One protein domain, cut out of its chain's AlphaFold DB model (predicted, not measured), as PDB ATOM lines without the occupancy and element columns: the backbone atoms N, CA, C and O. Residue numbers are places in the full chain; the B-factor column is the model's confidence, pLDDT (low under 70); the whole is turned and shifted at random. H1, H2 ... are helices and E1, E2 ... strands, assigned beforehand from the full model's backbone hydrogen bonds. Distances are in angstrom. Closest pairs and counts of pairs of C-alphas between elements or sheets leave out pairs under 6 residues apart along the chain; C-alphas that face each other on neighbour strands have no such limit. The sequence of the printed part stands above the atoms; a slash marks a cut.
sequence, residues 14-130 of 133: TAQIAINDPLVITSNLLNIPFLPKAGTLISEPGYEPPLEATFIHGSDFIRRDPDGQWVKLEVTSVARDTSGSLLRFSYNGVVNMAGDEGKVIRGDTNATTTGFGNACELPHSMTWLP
ATOM      1  N   THR A  14      12.471  37.614   9.863       92.50
ATOM      2  CA  THR A  14      12.625  36.164   9.937       92.50
ATOM      3  C   THR A  14      12.369  35.560   8.554       92.50
ATOM      4  O   THR A  14      11.295  35.734   7.973       92.50
ATOM      5  N   ALA A  15      13.365  34.843   8.024       93.50
ATOM      6  CA  ALA A  15      13.247  34.053   6.801       93.50
ATOM      7  C   ALA A  15      12.958  32.590   7.163       93.50
ATOM      8  O   ALA A  15      13.781  31.927   7.790       93.50
ATOM      9  N   GLN A  16      11.800  32.075   6.755       94.50
ATOM     10  CA  GLN A  16      11.471  30.652   6.834       94.50
ATOM     11  C   GLN A  16      11.460  30.094   5.419       94.50
ATOM     12  O   GLN A  16      10.622  30.468   4.602       94.50
ATOM     13  N   ILE A  17      12.414  29.225   5.107       94.50
ATOM     14  CA  ILE A  17      12.620  28.725   3.750       94.50
ATOM     15  C   ILE A  17      12.291  27.236   3.729       94.50
ATOM     16  O   ILE A  17      12.973  26.429   4.356       94.50
ATOM     17  N   ALA A  18      11.251  26.873   2.985       94.44
ATOM     18  CA  ALA A  18      10.979  25.485   2.645       94.44
ATOM     19  C   ALA A  18      11.864  25.069   1.462       94.44
ATOM     20  O   ALA A  18      11.942  25.781   0.457       94.44
ATOM     21  N   ILE A  19      12.510  23.914   1.575       94.81
ATOM     22  CA  ILE A  19      13.465  23.393   0.592       94.81
ATOM     23  C   ILE A  19      13.012  22.038   0.042       94.81
ATOM     24  O   ILE A  19      12.297  21.298   0.713       94.81
ATOM     25  N   ASN A  20      13.419  21.736  -1.189       95.12
ATOM     26  CA  ASN A  20      13.293  20.415  -1.801       95.12
ATOM     27  C   ASN A  20      14.503  19.532  -1.469       95.12
ATOM     28  O   ASN A  20      15.502  20.001  -0.917       95.12
ATOM     29  N   ASP A  21      14.419  18.266  -1.877       93.19
ATOM     30  CA  ASP A  21      15.537  17.331  -1.803       93.19
ATOM     31  C   ASP A  21      16.797  17.887  -2.502       93.19
ATOM     32  O   ASP A  21      16.696  18.529  -3.557       93.19
ATOM     33  N   PRO A  22      18.000  17.621  -1.954       94.19
ATOM     34  CA  PRO A  22      19.252  18.057  -2.556       94.19
ATOM     35  C   PRO A  22      19.471  17.491  -3.963       94.19
ATOM     36  O   PRO A  22      19.413  16.280  -4.187       94.19
ATOM     37  N   LEU A  23      19.848  18.359  -4.899       96.88
ATOM     38  CA  LEU A  23      20.341  17.983  -6.219       96.88
ATOM     39  C   LEU A  23      21.873  17.928  -6.191       96.88
ATOM     40  O   LEU A  23      22.551  18.940  -5.993       96.88
ATOM     41  N   VAL A  24      22.437  16.740  -6.395       96.44
ATOM     42  CA  VAL A  24      23.891  16.536  -6.398       96.44
ATOM     43  C   VAL A  24      24.470  16.965  -7.746       96.44
ATOM     44  O   VAL A  24      24.175  16.350  -8.768       96.44
ATOM     45  N   ILE A  25      25.318  18.000  -7.754       97.31
ATOM     46  CA  ILE A  25      26.035  18.444  -8.964       97.31
ATOM     47  C   ILE A  25      27.396  17.748  -9.042       97.31
ATOM     48  O   ILE A  25      27.770  17.201 -10.077       97.31
ATOM     49  N   THR A  26      28.145  17.761  -7.937       95.75
ATOM     50  CA  THR A  26      29.408  17.024  -7.775       95.75
ATOM     51  C   THR A  26      29.494  16.459  -6.359       95.75
ATOM     52  O   THR A  26      28.645  16.747  -5.518       95.75
ATOM     53  N   SER A  27      30.553  15.705  -6.044       91.56
ATOM     54  CA  SER A  27      30.783  15.200  -4.682       91.56
ATOM     55  C   SER A  27      30.873  16.302  -3.616       91.56
ATOM     56  O   SER A  27      30.611  16.037  -2.446       91.56
ATOM     57  N   ASN A  28      31.231  17.531  -4.012       93.69
ATOM     58  CA  ASN A  28      31.465  18.655  -3.100       93.69
ATOM     59  C   ASN A  28      30.518  19.838  -3.352       93.69
ATOM     60  O   ASN A  28      30.703  20.890  -2.740       93.69
ATOM     61  N   LEU A  29      29.545  19.705  -4.261       96.06
ATOM     62  CA  LEU A  29      28.604  20.767  -4.608       96.06
ATOM     63  C   LEU A  29      27.184  20.216  -4.721       96.06
ATOM     64  O   LEU A  29      26.895  19.380  -5.583       96.06
ATOM     65  N   LEU A  30      26.307  20.752  -3.880       96.31
ATOM     66  CA  LEU A  30      24.876  20.491  -3.891       96.31
ATOM     67  C   LEU A  30      24.127  21.758  -4.288       96.31
ATOM     68  O   LEU A  30      24.547  22.868  -3.966       96.31
ATOM     69  N   ASN A  31      22.998  21.575  -4.952       97.69
ATOM     70  CA  ASN A  31      21.992  22.603  -5.136       97.69
ATOM     71  C   ASN A  31      20.756  22.212  -4.321       97.69
ATOM     72  O   ASN A  31      20.284  21.083  -4.435       97.69
ATOM     73  N   ILE A  32      20.267  23.124  -3.487       96.88
ATOM     74  CA  ILE A  32      19.078  22.948  -2.653       96.88
ATOM     75  C   ILE A  32      17.999  23.909  -3.164       96.88
ATOM     76  O   ILE A  32      17.995  25.086  -2.779       96.88
ATOM     77  N   PRO A  33      17.097  23.457  -4.052       97.88
ATOM     78  CA  PRO A  33      16.047  24.309  -4.586       97.88
ATOM     79  C   PRO A  33      15.030  24.662  -3.505       97.88
ATOM     80  O   PRO A  33      14.624  23.810  -2.713       97.88
ATOM     81  N   PHE A  34      14.533  25.892  -3.523       97.00
ATOM     82  CA  PHE A  34      13.431  26.283  -2.647       97.00
ATOM     83  C   PHE A  34      12.127  25.675  -3.164       97.00
ATOM     84  O   PHE A  34      11.915  25.576  -4.377       97.00
ATOM     85  N   LEU A  35      11.227  25.311  -2.253       97.12
ATOM     86  CA  LEU A  35       9.863  24.939  -2.603       97.12
ATOM     87  C   LEU A  35       9.062  26.224  -2.895       97.12
ATOM     88  O   LEU A  35       8.872  27.048  -1.993       97.12
ATOM     89  N   PRO A  36       8.600  26.450  -4.142       94.00
ATOM     90  CA  PRO A  36       7.938  27.701  -4.497       94.00
ATOM     91  C   PRO A  36       6.679  27.937  -3.665       94.00
ATOM     92  O   PRO A  36       5.841  27.049  -3.529       94.00
ATOM     93  N   LYS A  37       6.514  29.169  -3.173       95.06
ATOM     94  CA  LYS A  37       5.352  29.626  -2.394       95.06
ATOM     95  C   LYS A  37       5.138  28.925  -1.046       95.06
ATOM     96  O   LYS A  37       4.050  29.026  -0.491       95.06
ATOM     97  N   ALA A  38       6.154  28.241  -0.523       96.31
ATOM     98  CA  ALA A  38       6.083  27.560   0.771       96.31
ATOM     99  C   ALA A  38       6.948  28.213   1.865       96.31
ATOM    100  O   ALA A  38       6.864  27.815   3.020       96.31
ATOM    101  N   GLY A  39       7.774  29.204   1.511       96.06
ATOM    102  CA  GLY A  39       8.595  29.963   2.456       96.06
ATOM    103  C   GLY A  39       8.198  31.435   2.546       96.06
ATOM    104  O   GLY A  39       7.649  31.996   1.592       96.06
ATOM    105  N   THR A  40       8.538  32.073   3.663       97.12
ATOM    106  CA  THR A  40       8.181  33.456   3.993       97.12
ATOM    107  C   THR A  40       9.386  34.281   4.436       97.12
ATOM    108  O   THR A  40      10.328  33.759   5.029       97.12
ATOM    109  N   LEU A  41       9.317  35.590   4.214       95.69
ATOM    110  CA  LEU A  41      10.214  36.596   4.773       95.69
ATOM    111  C   LEU A  41       9.346  37.670   5.435       95.69
ATOM    112  O   LEU A  41       8.632  38.393   4.738       95.69
ATOM    113  N   ILE A  42       9.363  37.722   6.768       96.12
ATOM    114  CA  ILE A  42       8.433  38.541   7.558       96.12
ATOM    115  C   ILE A  42       9.219  39.429   8.516       96.12
ATOM    116  O   ILE A  42      10.118  38.941   9.195       96.12
ATOM    117  N   SER A  43       8.896  40.720   8.572       94.94
ATOM    118  CA  SER A  43       9.487  41.655   9.529       94.94
ATOM    119  C   SER A  43       9.056  41.365  10.961       94.94
ATOM    120  O   SER A  43       7.903  41.020  11.215       94.94
ATOM    121  N   GLU A  44       9.958  41.592  11.904       93.88
ATOM    122  CA  GLU A  44       9.638  41.534  13.326       93.88
ATOM    123  C   GLU A  44       8.662  42.661  13.714       93.88
ATOM    124  O   GLU A  44       8.702  43.746  13.121       93.88
ATOM    125  N   PRO A  45       7.775  42.448  14.706       92.88
ATOM    126  CA  PRO A  45       6.822  43.469  15.128       92.88
ATOM    127  C   PRO A  45       7.503  44.795  15.499       92.88
ATOM    128  O   PRO A  45       8.341  44.852  16.397       92.88
ATOM    129  N   GLY A  46       7.107  45.877  14.823       89.56
ATOM    130  CA  GLY A  46       7.648  47.222  15.046       89.56
ATOM    131  C   GLY A  46       8.925  47.554  14.265       89.56
ATOM    132  O   GLY A  46       9.440  48.660  14.424       89.56
ATOM    133  N   TYR A  47       9.434  46.641  13.429       90.38
ATOM    134  CA  TYR A  47      10.479  46.969  12.461       90.38
ATOM    135  C   TYR A  47       9.881  47.707  11.254       90.38
ATOM    136  O   TYR A  47       8.878  47.276  10.690       90.38
ATOM    137  N   GLU A  48      10.510  48.810  10.845       90.19
ATOM    138  CA  GLU A  48      10.048  49.661   9.744       90.19
ATOM    139  C   GLU A  48      11.075  49.684   8.594       90.19
ATOM    140  O   GLU A  48      12.266  49.903   8.847       90.19
ATOM    141  N   PRO A  49      10.650  49.501   7.325       87.50
ATOM    142  CA  PRO A  49       9.267  49.271   6.889       87.50
ATOM    143  C   PRO A  49       8.780  47.839   7.191       87.50
ATOM    144  O   PRO A  49       9.601  46.913   7.179       87.50
ATOM    145  N   PRO A  50       7.463  47.627   7.397       92.88
ATOM    146  CA  PRO A  50       6.910  46.289   7.517       92.88
ATOM    147  C   PRO A  50       7.115  45.523   6.210       92.88
ATOM    148  O   PRO A  50       6.946  46.063   5.112       92.88
ATOM    149  N   LEU A  51       7.457  44.246   6.333       94.81
ATOM    150  CA  LEU A  51       7.644  43.343   5.207       94.81
ATOM    151  C   LEU A  51       6.886  42.050   5.467       94.81
ATOM    152  O   LEU A  51       7.111  41.378   6.467       94.81
ATOM    153  N   GLU A  52       6.049  41.675   4.513       97.19
ATOM    154  CA  GLU A  52       5.466  40.345   4.427       97.19
ATOM    155  C   GLU A  52       5.621  39.877   2.985       97.19
ATOM    156  O   GLU A  52       5.005  40.428   2.068       97.19
ATOM    157  N   ALA A  53       6.499  38.899   2.773       97.31
ATOM    158  CA  ALA A  53       6.793  38.374   1.453       97.31
ATOM    159  C   ALA A  53       6.862  36.848   1.442       97.31
ATOM    160  O   ALA A  53       7.216  36.203   2.427       97.31
ATOM    161  N   THR A  54       6.538  36.268   0.292       98.19
ATOM    162  CA  THR A  54       6.595  34.826   0.038       98.19
ATOM    163  C   THR A  54       7.685  34.528  -0.988       98.19
ATOM    164  O   THR A  54       7.727  35.159  -2.048       98.19
ATOM    165  N   PHE A  55       8.548  33.548  -0.718       97.81
ATOM    166  CA  PHE A  55       9.556  33.098  -1.681       97.81
ATOM    167  C   PHE A  55       8.889  32.413  -2.879       97.81
ATOM    168  O   PHE A  55       8.158  31.434  -2.727       97.81
ATOM    169  N   ILE A  56       9.141  32.916  -4.088       97.69
ATOM    170  CA  ILE A  56       8.573  32.365  -5.332       97.69
ATOM    171  C   ILE A  56       9.596  31.565  -6.140       97.69
ATOM    172  O   ILE A  56       9.210  30.741  -6.965       97.69
ATOM    173  N   HIS A  57      10.885  31.811  -5.909       97.06
ATOM    174  CA  HIS A  57      11.994  31.091  -6.522       97.06
ATOM    175  C   HIS A  57      13.250  31.269  -5.667       97.06
ATOM    176  O   HIS A  57      13.424  32.308  -5.034       97.06
ATOM    177  N   GLY A  58      14.148  30.293  -5.677       97.19
ATOM    178  CA  GLY A  58      15.437  30.421  -5.019       97.19
ATOM    179  C   GLY A  58      16.160  29.100  -4.896       97.19
ATOM    180  O   GLY A  58      15.589  28.036  -5.147       97.19
ATOM    181  N   SER A  59      17.427  29.192  -4.526       97.69
ATOM    182  CA  SER A  59      18.250  28.037  -4.227       97.69
ATOM    183  C   SER A  59      19.388  28.414  -3.295       97.69
ATOM    184  O   SER A  59      19.876  29.546  -3.341       97.69
ATOM    185  N   ASP A  60      19.846  27.428  -2.531       96.75
ATOM    186  CA  ASP A  60      21.161  27.433  -1.890       96.75
ATOM    187  C   ASP A  60      22.128  26.553  -2.690       96.75
ATOM    188  O   ASP A  60      21.776  25.434  -3.075       96.75
ATOM    189  N   PHE A  61      23.332  27.044  -2.965       97.38
ATOM    190  CA  PHE A  61      24.433  26.215  -3.438       97.38
ATOM    191  C   PHE A  61      25.378  25.916  -2.278       97.38
ATOM    192  O   PHE A  61      26.167  26.761  -1.859       97.38
ATOM    193  N   ILE A  62      25.347  24.670  -1.809       95.94
ATOM    194  CA  ILE A  62      26.162  24.229  -0.680       95.94
ATOM    195  C   ILE A  62      27.450  23.615  -1.206       95.94
ATOM    196  O   ILE A  62      27.444  22.565  -1.862       95.94
ATOM    197  N   ARG A  63      28.575  24.251  -0.881       96.31
ATOM    198  CA  ARG A  63      29.913  23.782  -1.244       96.31
ATOM    199  C   ARG A  63      30.654  23.269  -0.023       96.31
ATOM    200  O   ARG A  63      30.868  24.016   0.927       96.31
ATOM    201  N   ARG A  64      31.095  22.014  -0.071       93.75
ATOM    202  CA  ARG A  64      31.945  21.427   0.971       93.75
ATOM    203  C   ARG A  64      33.402  21.787   0.723       93.75
ATOM    204  O   ARG A  64      33.872  21.684  -0.414       93.75
ATOM    205  N   ASP A  65      34.104  22.196   1.774       92.00
ATOM    206  CA  ASP A  65      35.551  22.364   1.699       92.00
ATOM    207  C   ASP A  65      36.246  20.992   1.556       92.00
ATOM    208  O   ASP A  65      35.671  19.967   1.938       92.00
ATOM    209  N   PRO A  66      37.462  20.931   0.977       89.50
ATOM    210  CA  PRO A  66      38.139  19.662   0.694       89.50
ATOM    211  C   PRO A  66      38.397  18.776   1.920       89.50
ATOM    212  O   PRO A  66      38.456  17.558   1.784       89.50
ATOM    213  N   ASP A  67      38.554  19.376   3.103       90.31
ATOM    214  CA  ASP A  67      38.740  18.670   4.376       90.31
ATOM    215  C   ASP A  67      37.416  18.247   5.043       90.31
ATOM    216  O   ASP A  67      37.427  17.539   6.051       90.31
ATOM    217  N   GLY A  68      36.275  18.672   4.488       86.88
ATOM    218  CA  GLY A  68      34.933  18.388   4.989       86.88
ATOM    219  C   GLY A  68      34.569  19.065   6.313       86.88
ATOM    220  O   GLY A  68      33.485  18.796   6.832       86.88
ATOM    221  N   GLN A  69      35.427  19.926   6.871       92.19
ATOM    222  CA  GLN A  69      35.175  20.563   8.170       92.19
ATOM    223  C   GLN A  69      34.177  21.716   8.072       92.19
ATOM    224  O   GLN A  69      33.438  21.985   9.021       92.19
ATOM    225  N   TRP A  70      34.139  22.368   6.914       92.38
ATOM    226  CA  TRP A  70      33.312  23.537   6.665       92.38
ATOM    227  C   TRP A  70      32.491  23.374   5.395       92.38
ATOM    228  O   TRP A  70      32.901  22.719   4.429       92.38
ATOM    229  N   VAL A  71      31.325  24.011   5.392       93.50
ATOM    230  CA  VAL A  71      30.526  24.201   4.183       93.50
ATOM    231  C   VAL A  71      30.215  25.673   3.988       93.50
ATOM    232  O   VAL A  71      30.031  26.419   4.950       93.50
ATOM    233  N   LYS A  72      30.178  26.083   2.725       95.06
ATOM    234  CA  LYS A  72      29.824  27.432   2.290       95.06
ATOM    235  C   LYS A  72      28.436  27.388   1.675       95.06
ATOM    236  O   LYS A  72      28.195  26.547   0.809       95.06
ATOM    237  N   LEU A  73      27.569  28.273   2.145       94.81
ATOM    238  CA  LEU A  73      26.217  28.481   1.637       94.81
ATOM    239  C   LEU A  73      26.237  29.676   0.688       94.81
ATOM    240  O   LEU A  73      26.895  30.683   0.979       94.81
ATOM    241  N   GLU A  74      25.508  29.570  -0.411       96.12
ATOM    242  CA  GLU A  74      25.345  30.636  -1.395       96.12
ATOM    243  C   GLU A  74      23.877  30.669  -1.808       96.12
ATOM    244  O   GLU A  74      23.438  29.983  -2.738       96.12
ATOM    245  N   VAL A  75      23.105  31.483  -1.090       96.00
ATOM    246  CA  VAL A  75      21.673  31.616  -1.318       96.00
ATOM    247  C   VAL A  75      21.395  32.760  -2.272       96.00
ATOM    248  O   VAL A  75      21.780  33.908  -2.039       96.00
ATOM    249  N   THR A  76      20.633  32.464  -3.320       96.31
ATOM    250  CA  THR A  76      20.020  33.474  -4.183       96.31
ATOM    251  C   THR A  76      18.554  33.143  -4.387       96.31
ATOM    252  O   THR A  76      18.199  32.040  -4.801       96.31
ATOM    253  N   SER A  77      17.688  34.112  -4.107       96.69
ATOM    254  CA  SER A  77      16.243  33.923  -4.176       96.69
ATOM    255  C   SER A  77      15.499  35.195  -4.567       96.69
ATOM    256  O   SER A  77      16.035  36.310  -4.524       96.69
ATOM    257  N   VAL A  78      14.240  34.997  -4.945       97.44
ATOM    258  CA  VAL A  78      13.264  36.043  -5.218       97.44
ATOM    259  C   VAL A  78      12.032  35.795  -4.356       97.44
ATOM    260  O   VAL A  78      11.433  34.713  -4.390       97.44
ATOM    261  N   ALA A  79      11.632  36.821  -3.616       96.88
ATOM    262  CA  ALA A  79      10.380  36.868  -2.879       96.88
ATOM    263  C   ALA A  79       9.439  37.908  -3.494       96.88
ATOM    264  O   ALA A  79       9.872  38.832  -4.186       96.88
ATOM    265  N   ARG A  80       8.141  37.737  -3.257       97.62
ATOM    266  CA  ARG A  80       7.098  38.687  -3.649       97.62
ATOM    267  C   ARG A  80       6.343  39.138  -2.412       97.62
ATOM    268  O   ARG A  80       5.905  38.280  -1.646       97.62
ATOM    269  N   ASP A  81       6.205  40.444  -2.234       96.31
ATOM    270  CA  ASP A  81       5.437  41.008  -1.125       96.31
ATOM    271  C   ASP A  81       3.922  41.014  -1.403       96.31
ATOM    272  O   ASP A  81       3.451  40.649  -2.487       96.31
ATOM    273  N   THR A  82       3.147  41.462  -0.417       95.06
ATOM    274  CA  THR A  82       1.688  41.616  -0.528       95.06
ATOM    275  C   THR A  82       1.252  42.698  -1.526       95.06
ATOM    276  O   THR A  82       0.122  42.647  -2.012       95.06
ATOM    277  N   SER A  83       2.133  43.641  -1.888       94.75
ATOM    278  CA  SER A  83       1.877  44.651  -2.929       94.75
ATOM    279  C   SER A  83       2.073  44.116  -4.354       94.75
ATOM    280  O   SER A  83       1.598  44.719  -5.319       94.75
ATOM    281  N   GLY A  84       2.743  42.970  -4.493       94.81
ATOM    282  CA  GLY A  84       3.127  42.370  -5.769       94.81
ATOM    283  C   GLY A  84       4.538  42.745  -6.235       94.81
ATOM    284  O   GLY A  84       4.982  42.238  -7.270       94.81
ATOM    285  N   SER A  85       5.252  43.570  -5.472       95.25
ATOM    286  CA  SER A  85       6.645  43.948  -5.716       95.25
ATOM    287  C   SER A  85       7.585  42.761  -5.501       95.25
ATOM    288  O   SER A  85       7.321  41.860  -4.701       95.25
ATOM    289  N   LEU A  86       8.705  42.750  -6.229       96.12
ATOM    290  CA  LEU A  86       9.712  41.695  -6.129       96.12
ATOM    291  C   LEU A  86      10.902  42.155  -5.290       96.12
ATOM    292  O   LEU A  86      11.404  43.271  -5.447       96.12
ATOM    293  N   LEU A  87      11.390  41.246  -4.452       93.62
ATOM    294  CA  LEU A  87      12.594  41.416  -3.654       93.62
ATOM    295  C   LEU A  87      13.595  40.336  -4.020       93.62
ATOM    296  O   LEU A  87      13.258  39.152  -4.058       93.62
ATOM    297  N   ARG A  88      14.850  40.735  -4.207       94.69
ATOM    298  CA  ARG A  88      15.961  39.785  -4.163       94.69
ATOM    299  C   ARG A  88      16.400  39.606  -2.714       94.69
ATOM    300  O   ARG A  88      16.708  40.596  -2.056       94.69
ATOM    301  N   PHE A  89      16.482  38.358  -2.265       93.38
ATOM    302  CA  PHE A  89      17.070  37.982  -0.980       93.38
ATOM    303  C   PHE A  89      18.248  37.040  -1.237       93.38
ATOM    304  O   PHE A  89      18.104  36.014  -1.912       93.38
ATOM    305  N   SER A  90      19.428  37.423  -0.752       93.56
ATOM    306  CA  SER A  90      20.654  36.646  -0.927       93.56
ATOM    307  C   SER A  90      21.594  36.798   0.255       93.56
ATOM    308  O   SER A  90      21.771  37.906   0.774       93.56
ATOM    309  N   TYR A  91      22.229  35.697   0.636       90.81
ATOM    310  CA  TYR A  91      23.245  35.673   1.676       90.81
ATOM    311  C   TYR A  91      24.313  34.632   1.359       90.81
ATOM    312  O   TYR A  91      24.064  33.664   0.639       90.81
ATOM    313  N   ASN A  92      25.492  34.849   1.929       92.94
ATOM    314  CA  ASN A  92      26.541  33.844   1.993       92.94
ATOM    315  C   ASN A  92      26.699  33.392   3.438       92.94
ATOM    316  O   ASN A  92      26.668  34.223   4.348       92.94
ATOM    317  N   GLY A  93      26.884  32.094   3.640       90.44
ATOM    318  CA  GLY A  93      27.031  31.503   4.962       90.44
ATOM    319  C   GLY A  93      28.251  30.603   5.058       90.44
ATOM    320  O   GLY A  93      28.714  30.056   4.055       90.44
ATOM    321  N   VAL A  94      28.765  30.434   6.271       91.12
ATOM    322  CA  VAL A  94      29.764  29.406   6.577       91.12
ATOM    323  C   VAL A  94      29.287  28.609   7.781       91.12
ATOM    324  O   VAL A  94      28.958  29.184   8.821       91.12
ATOM    325  N   VAL A  95      29.266  27.287   7.637       90.81
ATOM    326  CA  VAL A  95      28.790  26.360   8.667       90.81
ATOM    327  C   VAL A  95      29.894  25.374   9.028       90.81
ATOM    328  O   VAL A  95      30.528  24.783   8.150       90.81
ATOM    329  N   ASN A  96      30.112  25.194  10.332       90.50
ATOM    330  CA  ASN A  96      30.996  24.164  10.861       90.50
ATOM    331  C   ASN A  96      30.267  22.818  10.882       90.50
ATOM    332  O   ASN A  96      29.206  22.684  11.496       90.50
ATOM    333  N   MET A  97      30.853  21.794  10.266       90.81
ATOM    334  CA  MET A  97      30.223  20.481  10.194       90.81
ATOM    335  C   MET A  97      30.225  19.733  11.535       90.81
ATOM    336  O   MET A  97      29.406  18.844  11.719       90.81
ATOM    337  N   ALA A  98      31.062  20.064  12.513       89.25
ATOM    338  CA  ALA A  98      31.031  19.395  13.818       89.25
ATOM    339  C   ALA A  98      29.844  19.827  14.709       89.25
ATOM    340  O   ALA A  98      29.481  19.091  15.626       89.25
ATOM    341  N   GLY A  99      29.259  21.002  14.448       85.31
ATOM    342  CA  GLY A  99      28.183  21.599  15.249       85.31
ATOM    343  C   GLY A  99      26.788  21.029  14.979       85.31
ATOM    344  O   GLY A  99      26.605  20.117  14.163       85.31
ATOM    345  N   ASP A 100      25.788  21.592  15.658       86.12
ATOM    346  CA  ASP A 100      24.377  21.221  15.483       86.12
ATOM    347  C   ASP A 100      23.866  21.584  14.079       86.12
ATOM    348  O   ASP A 100      23.088  20.845  13.481       86.12
ATOM    349  N   GLU A 101      24.399  22.650  13.491       85.06
ATOM    350  CA  GLU A 101      24.122  23.086  12.119       85.06
ATOM    351  C   GLU A 101      24.646  22.042  11.133       85.06
ATOM    352  O   GLU A 101      23.965  21.658  10.185       85.06
ATOM    353  N   GLY A 102      25.833  21.496  11.406       87.75
ATOM    354  CA  GLY A 102      26.392  20.388  10.645       87.75
ATOM    355  C   GLY A 102      25.498  19.148  10.657       87.75
ATOM    356  O   GLY A 102      25.417  18.457   9.640       87.75
ATOM    357  N   LYS A 103      24.798  18.873  11.769       88.75
ATOM    358  CA  LYS A 103      23.829  17.763  11.857       88.75
ATOM    359  C   LYS A 103      22.640  17.997  10.934       88.75
ATOM    360  O   LYS A 103      22.243  17.077  10.222       88.75
ATOM    361  N   VAL A 104      22.129  19.231  10.888       87.38
ATOM    362  CA  VAL A 104      21.073  19.630   9.944       87.38
ATOM    363  C   VAL A 104      21.547  19.432   8.502       87.38
ATOM    364  O   VAL A 104      20.867  18.769   7.725       87.38
ATOM    365  N   ILE A 105      22.746  19.915   8.155       87.50
ATOM    366  CA  ILE A 105      23.308  19.793   6.795       87.50
ATOM    367  C   ILE A 105      23.550  18.328   6.386       87.50
ATOM    368  O   ILE A 105      23.465  17.990   5.204       87.50
ATOM    369  N   ARG A 106      23.861  17.441   7.337       87.31
ATOM    370  CA  ARG A 106      23.971  15.995   7.081       87.31
ATOM    371  C   ARG A 106      22.628  15.276   6.988       87.31
ATOM    372  O   ARG A 106      22.602  14.165   6.464       87.31
ATOM    373  N   GLY A 107      21.547  15.885   7.474       84.56
ATOM    374  CA  GLY A 107      20.253  15.222   7.623       84.56
ATOM    375  C   GLY A 107      20.240  14.195   8.758       84.56
ATOM    376  O   GLY A 107      19.541  13.187   8.661       84.56
ATOM    377  N   ASP A 108      21.029  14.415   9.816       86.62
ATOM    378  CA  ASP A 108      21.067  13.513  10.968       86.62
ATOM    379  C   ASP A 108      19.673  13.465  11.632       86.62
ATOM    380  O   ASP A 108      19.031  14.492  11.850       86.62
ATOM    381  N   THR A 109      19.186  12.279  12.009       87.00
ATOM    382  CA  THR A 109      17.814  12.096  12.536       87.00
ATOM    383  C   THR A 109      17.557  12.780  13.880       87.00
ATOM    384  O   THR A 109      16.414  12.894  14.311       87.00
ATOM    385  N   ASN A 110      18.618  13.184  14.576       86.00
ATOM    386  CA  ASN A 110      18.572  13.925  15.833       86.00
ATOM    387  C   ASN A 110      18.897  15.417  15.650       86.00
ATOM    388  O   ASN A 110      19.150  16.100  16.643       86.00
ATOM    389  N   ALA A 111      18.937  15.914  14.411       82.69
ATOM    390  CA  ALA A 111      19.062  17.335  14.148       82.69
ATOM    391  C   ALA A 111      17.833  18.073  14.703       82.69
ATOM    392  O   ALA A 111      16.687  17.681  14.479       82.69
ATOM    393  N   THR A 112      18.083  19.146  15.444       82.06
ATOM    394  CA  THR A 112      17.053  20.024  16.003       82.06
ATOM    395  C   THR A 112      17.229  21.429  15.451       82.06
ATOM    396  O   THR A 112      18.259  21.750  14.860       82.06
ATOM    397  N   THR A 113      16.245  22.297  15.679       78.75
ATOM    398  CA  THR A 113      16.414  23.736  15.453       78.75
ATOM    399  C   THR A 113      17.662  24.232  16.186       78.75
ATOM    400  O   THR A 113      17.828  23.975  17.380       78.75
ATOM    401  N   THR A 114      18.544  24.916  15.463       77.38
ATOM    402  CA  THR A 114      19.781  25.486  15.997       77.38
ATOM    403  C   THR A 114      19.512  26.848  16.634       77.38
ATOM    404  O   THR A 114      18.553  27.539  16.286       77.38
ATOM    405  N   GLY A 115      20.352  27.245  17.589       66.31
ATOM    406  CA  GLY A 115      20.257  28.564  18.212       66.31
ATOM    407  C   GLY A 115      20.647  29.690  17.248       66.31
ATOM    408  O   GLY A 115      21.392  29.484  16.287       66.31
ATOM    409  N   PHE A 116      20.175  30.907  17.529       63.56
ATOM    410  CA  PHE A 116      20.626  32.102  16.812       63.56
ATOM    411  C   PHE A 116      22.141  32.302  16.984       63.56
ATOM    412  O   PHE A 116      22.659  32.206  18.095       63.56
ATOM    413  N   GLY A 117      22.835  32.636  15.891       60.19
ATOM    414  CA  GLY A 117      24.269  32.943  15.893       60.19
ATOM    415  C   GLY A 117      25.199  31.737  15.747       60.19
ATOM    416  O   GLY A 117      26.410  31.930  15.665       60.19
ATOM    417  N   ASN A 118      24.671  30.512  15.672       57.25
ATOM    418  CA  ASN A 118      25.510  29.333  15.463       57.25
ATOM    419  C   ASN A 118      25.981  29.156  14.004       57.25
ATOM    420  O   ASN A 118      26.999  28.515  13.752       57.25
ATOM    421  N   ALA A 119      25.264  29.744  13.045       57.00
ATOM    422  CA  ALA A 119      25.710  29.914  11.668       57.00
ATOM    423  C   ALA A 119      25.969  31.403  11.414       57.00
ATOM    424  O   ALA A 119      25.170  32.255  11.809       57.00
ATOM    425  N   CYS A 120      27.097  31.722  10.776       57.66
ATOM    426  CA  CYS A 120      27.387  33.086  10.351       57.66
ATOM    427  C   CYS A 120      26.907  33.250   8.913       57.66
ATOM    428  O   CYS A 120      27.503  32.690   7.990       57.66
ATOM    429  N   GLU A 121      25.831  34.010   8.746       65.75
ATOM    430  CA  GLU A 121      25.239  34.335   7.457       65.75
ATOM    431  C   GLU A 121      25.302  35.846   7.264       65.75
ATOM    432  O   GLU A 121      24.828  36.622   8.096       65.75
ATOM    433  N   LEU A 122      25.928  36.272   6.171       59.84
ATOM    434  CA  LEU A 122      26.048  37.677   5.818       59.84
ATOM    435  C   LEU A 122      25.134  37.954   4.623       59.84
ATOM    436  O   LEU A 122      25.421  37.478   3.516       59.84
ATOM    437  N   PRO A 123      24.035  38.708   4.810       57.62
ATOM    438  CA  PRO A 123      23.213  39.137   3.692       57.62
ATOM    439  C   PRO A 123      24.052  40.030   2.777       57.62
ATOM    440  O   PRO A 123      24.666  40.997   3.225       57.62
ATOM    441  N   HIS A 124      24.093  39.697   1.488       56.91
ATOM    442  CA  HIS A 124      24.844  40.487   0.512       56.91
ATOM    443  C   HIS A 124      24.018  41.703   0.085       56.91
ATOM    444  O   HIS A 124      24.493  42.835   0.091       56.91
ATOM    445  N   SER A 125      22.752  41.480  -0.265       50.78
ATOM    446  CA  SER A 125      21.826  42.552  -0.599       50.78
ATOM    447  C   SER A 125      20.378  42.114  -0.416       50.78
ATOM    448  O   SER A 125      20.009  40.969  -0.690       50.78
ATOM    449  N   MET A 126      19.559  43.070   0.020       56.69
ATOM    450  CA  MET A 126      18.113  43.043  -0.143       56.69
ATOM    451  C   MET A 126      17.742  44.245  -1.000       56.69
ATOM    452  O   MET A 126      17.968  45.390  -0.608       56.69
ATOM    453  N   THR A 127      17.256  43.991  -2.211       67.50
ATOM    454  CA  THR A 127      16.959  45.053  -3.177       67.50
ATOM    455  C   THR A 127      15.538  44.897  -3.678       67.50
ATOM    456  O   THR A 127      15.153  43.832  -4.162       67.50
ATOM    457  N   TRP A 128      14.780  45.981  -3.561       53.03
ATOM    458  CA  TRP A 128      13.454  46.120  -4.138       53.03
ATOM    459  C   TRP A 128      13.583  46.406  -5.630       53.03
ATOM    460  O   TRP A 128      14.242  47.371  -6.023       53.03
ATOM    461  N   LEU A 129      12.962  45.575  -6.461       53.44
ATOM    462  CA  LEU A 129      12.796  45.869  -7.877       53.44
ATOM    463  C   LEU A 129      11.406  46.488  -8.048       53.44
ATOM    464  O   LEU A 129      10.414  45.771  -7.885       53.44
ATOM    465  N   PRO A 130      11.296  47.796  -8.345       45.09
ATOM    466  CA  PRO A 130      10.001  48.371  -8.657       45.09
ATOM    467  C   PRO A 130       9.454  47.680  -9.909       45.09
ATOM    468  O   PRO A 130      10.125  47.614 -10.939       45.09
TER     469      PRO A 130
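Overview. This is residues 14 to 130 of the 133 residues of an uncharacterized protein of Fusarium oxysporum f. sp. vasinfectum 25433 (UniProt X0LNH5). One twisted sheet of eight strands curls into a half-open barrel, a trough whose walls are the long strands E5, E6, E7 and E8. Where E5 bends, the short strands E4 and E1 fold over the open side near one end, while the E2 and E3 hairpin lies toward the other end, where the small helix H1 grazes the sheet. The printed part has 117 residues with eight named strands and one named helix, H1, which comes between E7 and E8 along the chain; the sheet is branched, its neighbour pairs antiparallel, and the class is mostly strand. The whole is compact, with a radius of gyration of the C-alphas of 15.0 A, and spans 44 by 29 by 25 A, only just elongated.

Arrangement. E1, residues 14 to 16, is an edge strand antiparallel to E4, residues 40 to 43, with N 14 and O 42 2.8 A apart. E2, residues 23 to 26, another edge strand, forms a hairpin with E3, residues 29 to 33; N 23 and O 31 are 2.8 A apart. E5, residues 52 to 64, has three neighbours and bends by 70 degrees at residue 56. E4, with N 41 and O 53 at 2.8 A, and E3, with N 32 and O 60 at 2.8 A, lie on one side of E5. E6, residues 70 to 81, lies on the other side, with N 63 and O 72 at 2.9 A. E7, residues 86 to 96, follows E6 with N 73 and O 93 at 2.9 A. E4, E5, E6 and E7 form a meander, each strand the antiparallel neighbour of the one before. H1, residues 100 to 106, only grazes the sheet with residues 101 to 105; the closest C-alphas of E7 and H1, those of Asn 96 and Gly 102, are 6.0 A apart. Every O i to N i+4 pair in H1 is within hydrogen-bond range. E8, residues 120 to 129, is an edge strand beside E7, with N 122 and O 92 at 2.8 A; E1 and E8 are apart.

Along the chain. E1 begins at C-alpha 14, (12.625, 36.164, 9.937). From first to last C-alpha, E5 measures 32.7 A, E6 33.8 A, E7 32.4 A and E8 26.6 A. H1 begins at C-alpha 100, (24.377, 21.221, 15.483), and E8 ends at C-alpha 129, (12.796, 45.869, -7.877).

Size, cuts and confidence. The two C-alphas farthest apart, those of Asp 67 and Ser 83, are 45.7 A apart. The printed part has no cut. The link from H1 to E8, residues 107 to 119, is long. Mean pLDDT of the printed part is 88.2, with residues 115 to 130 under 70.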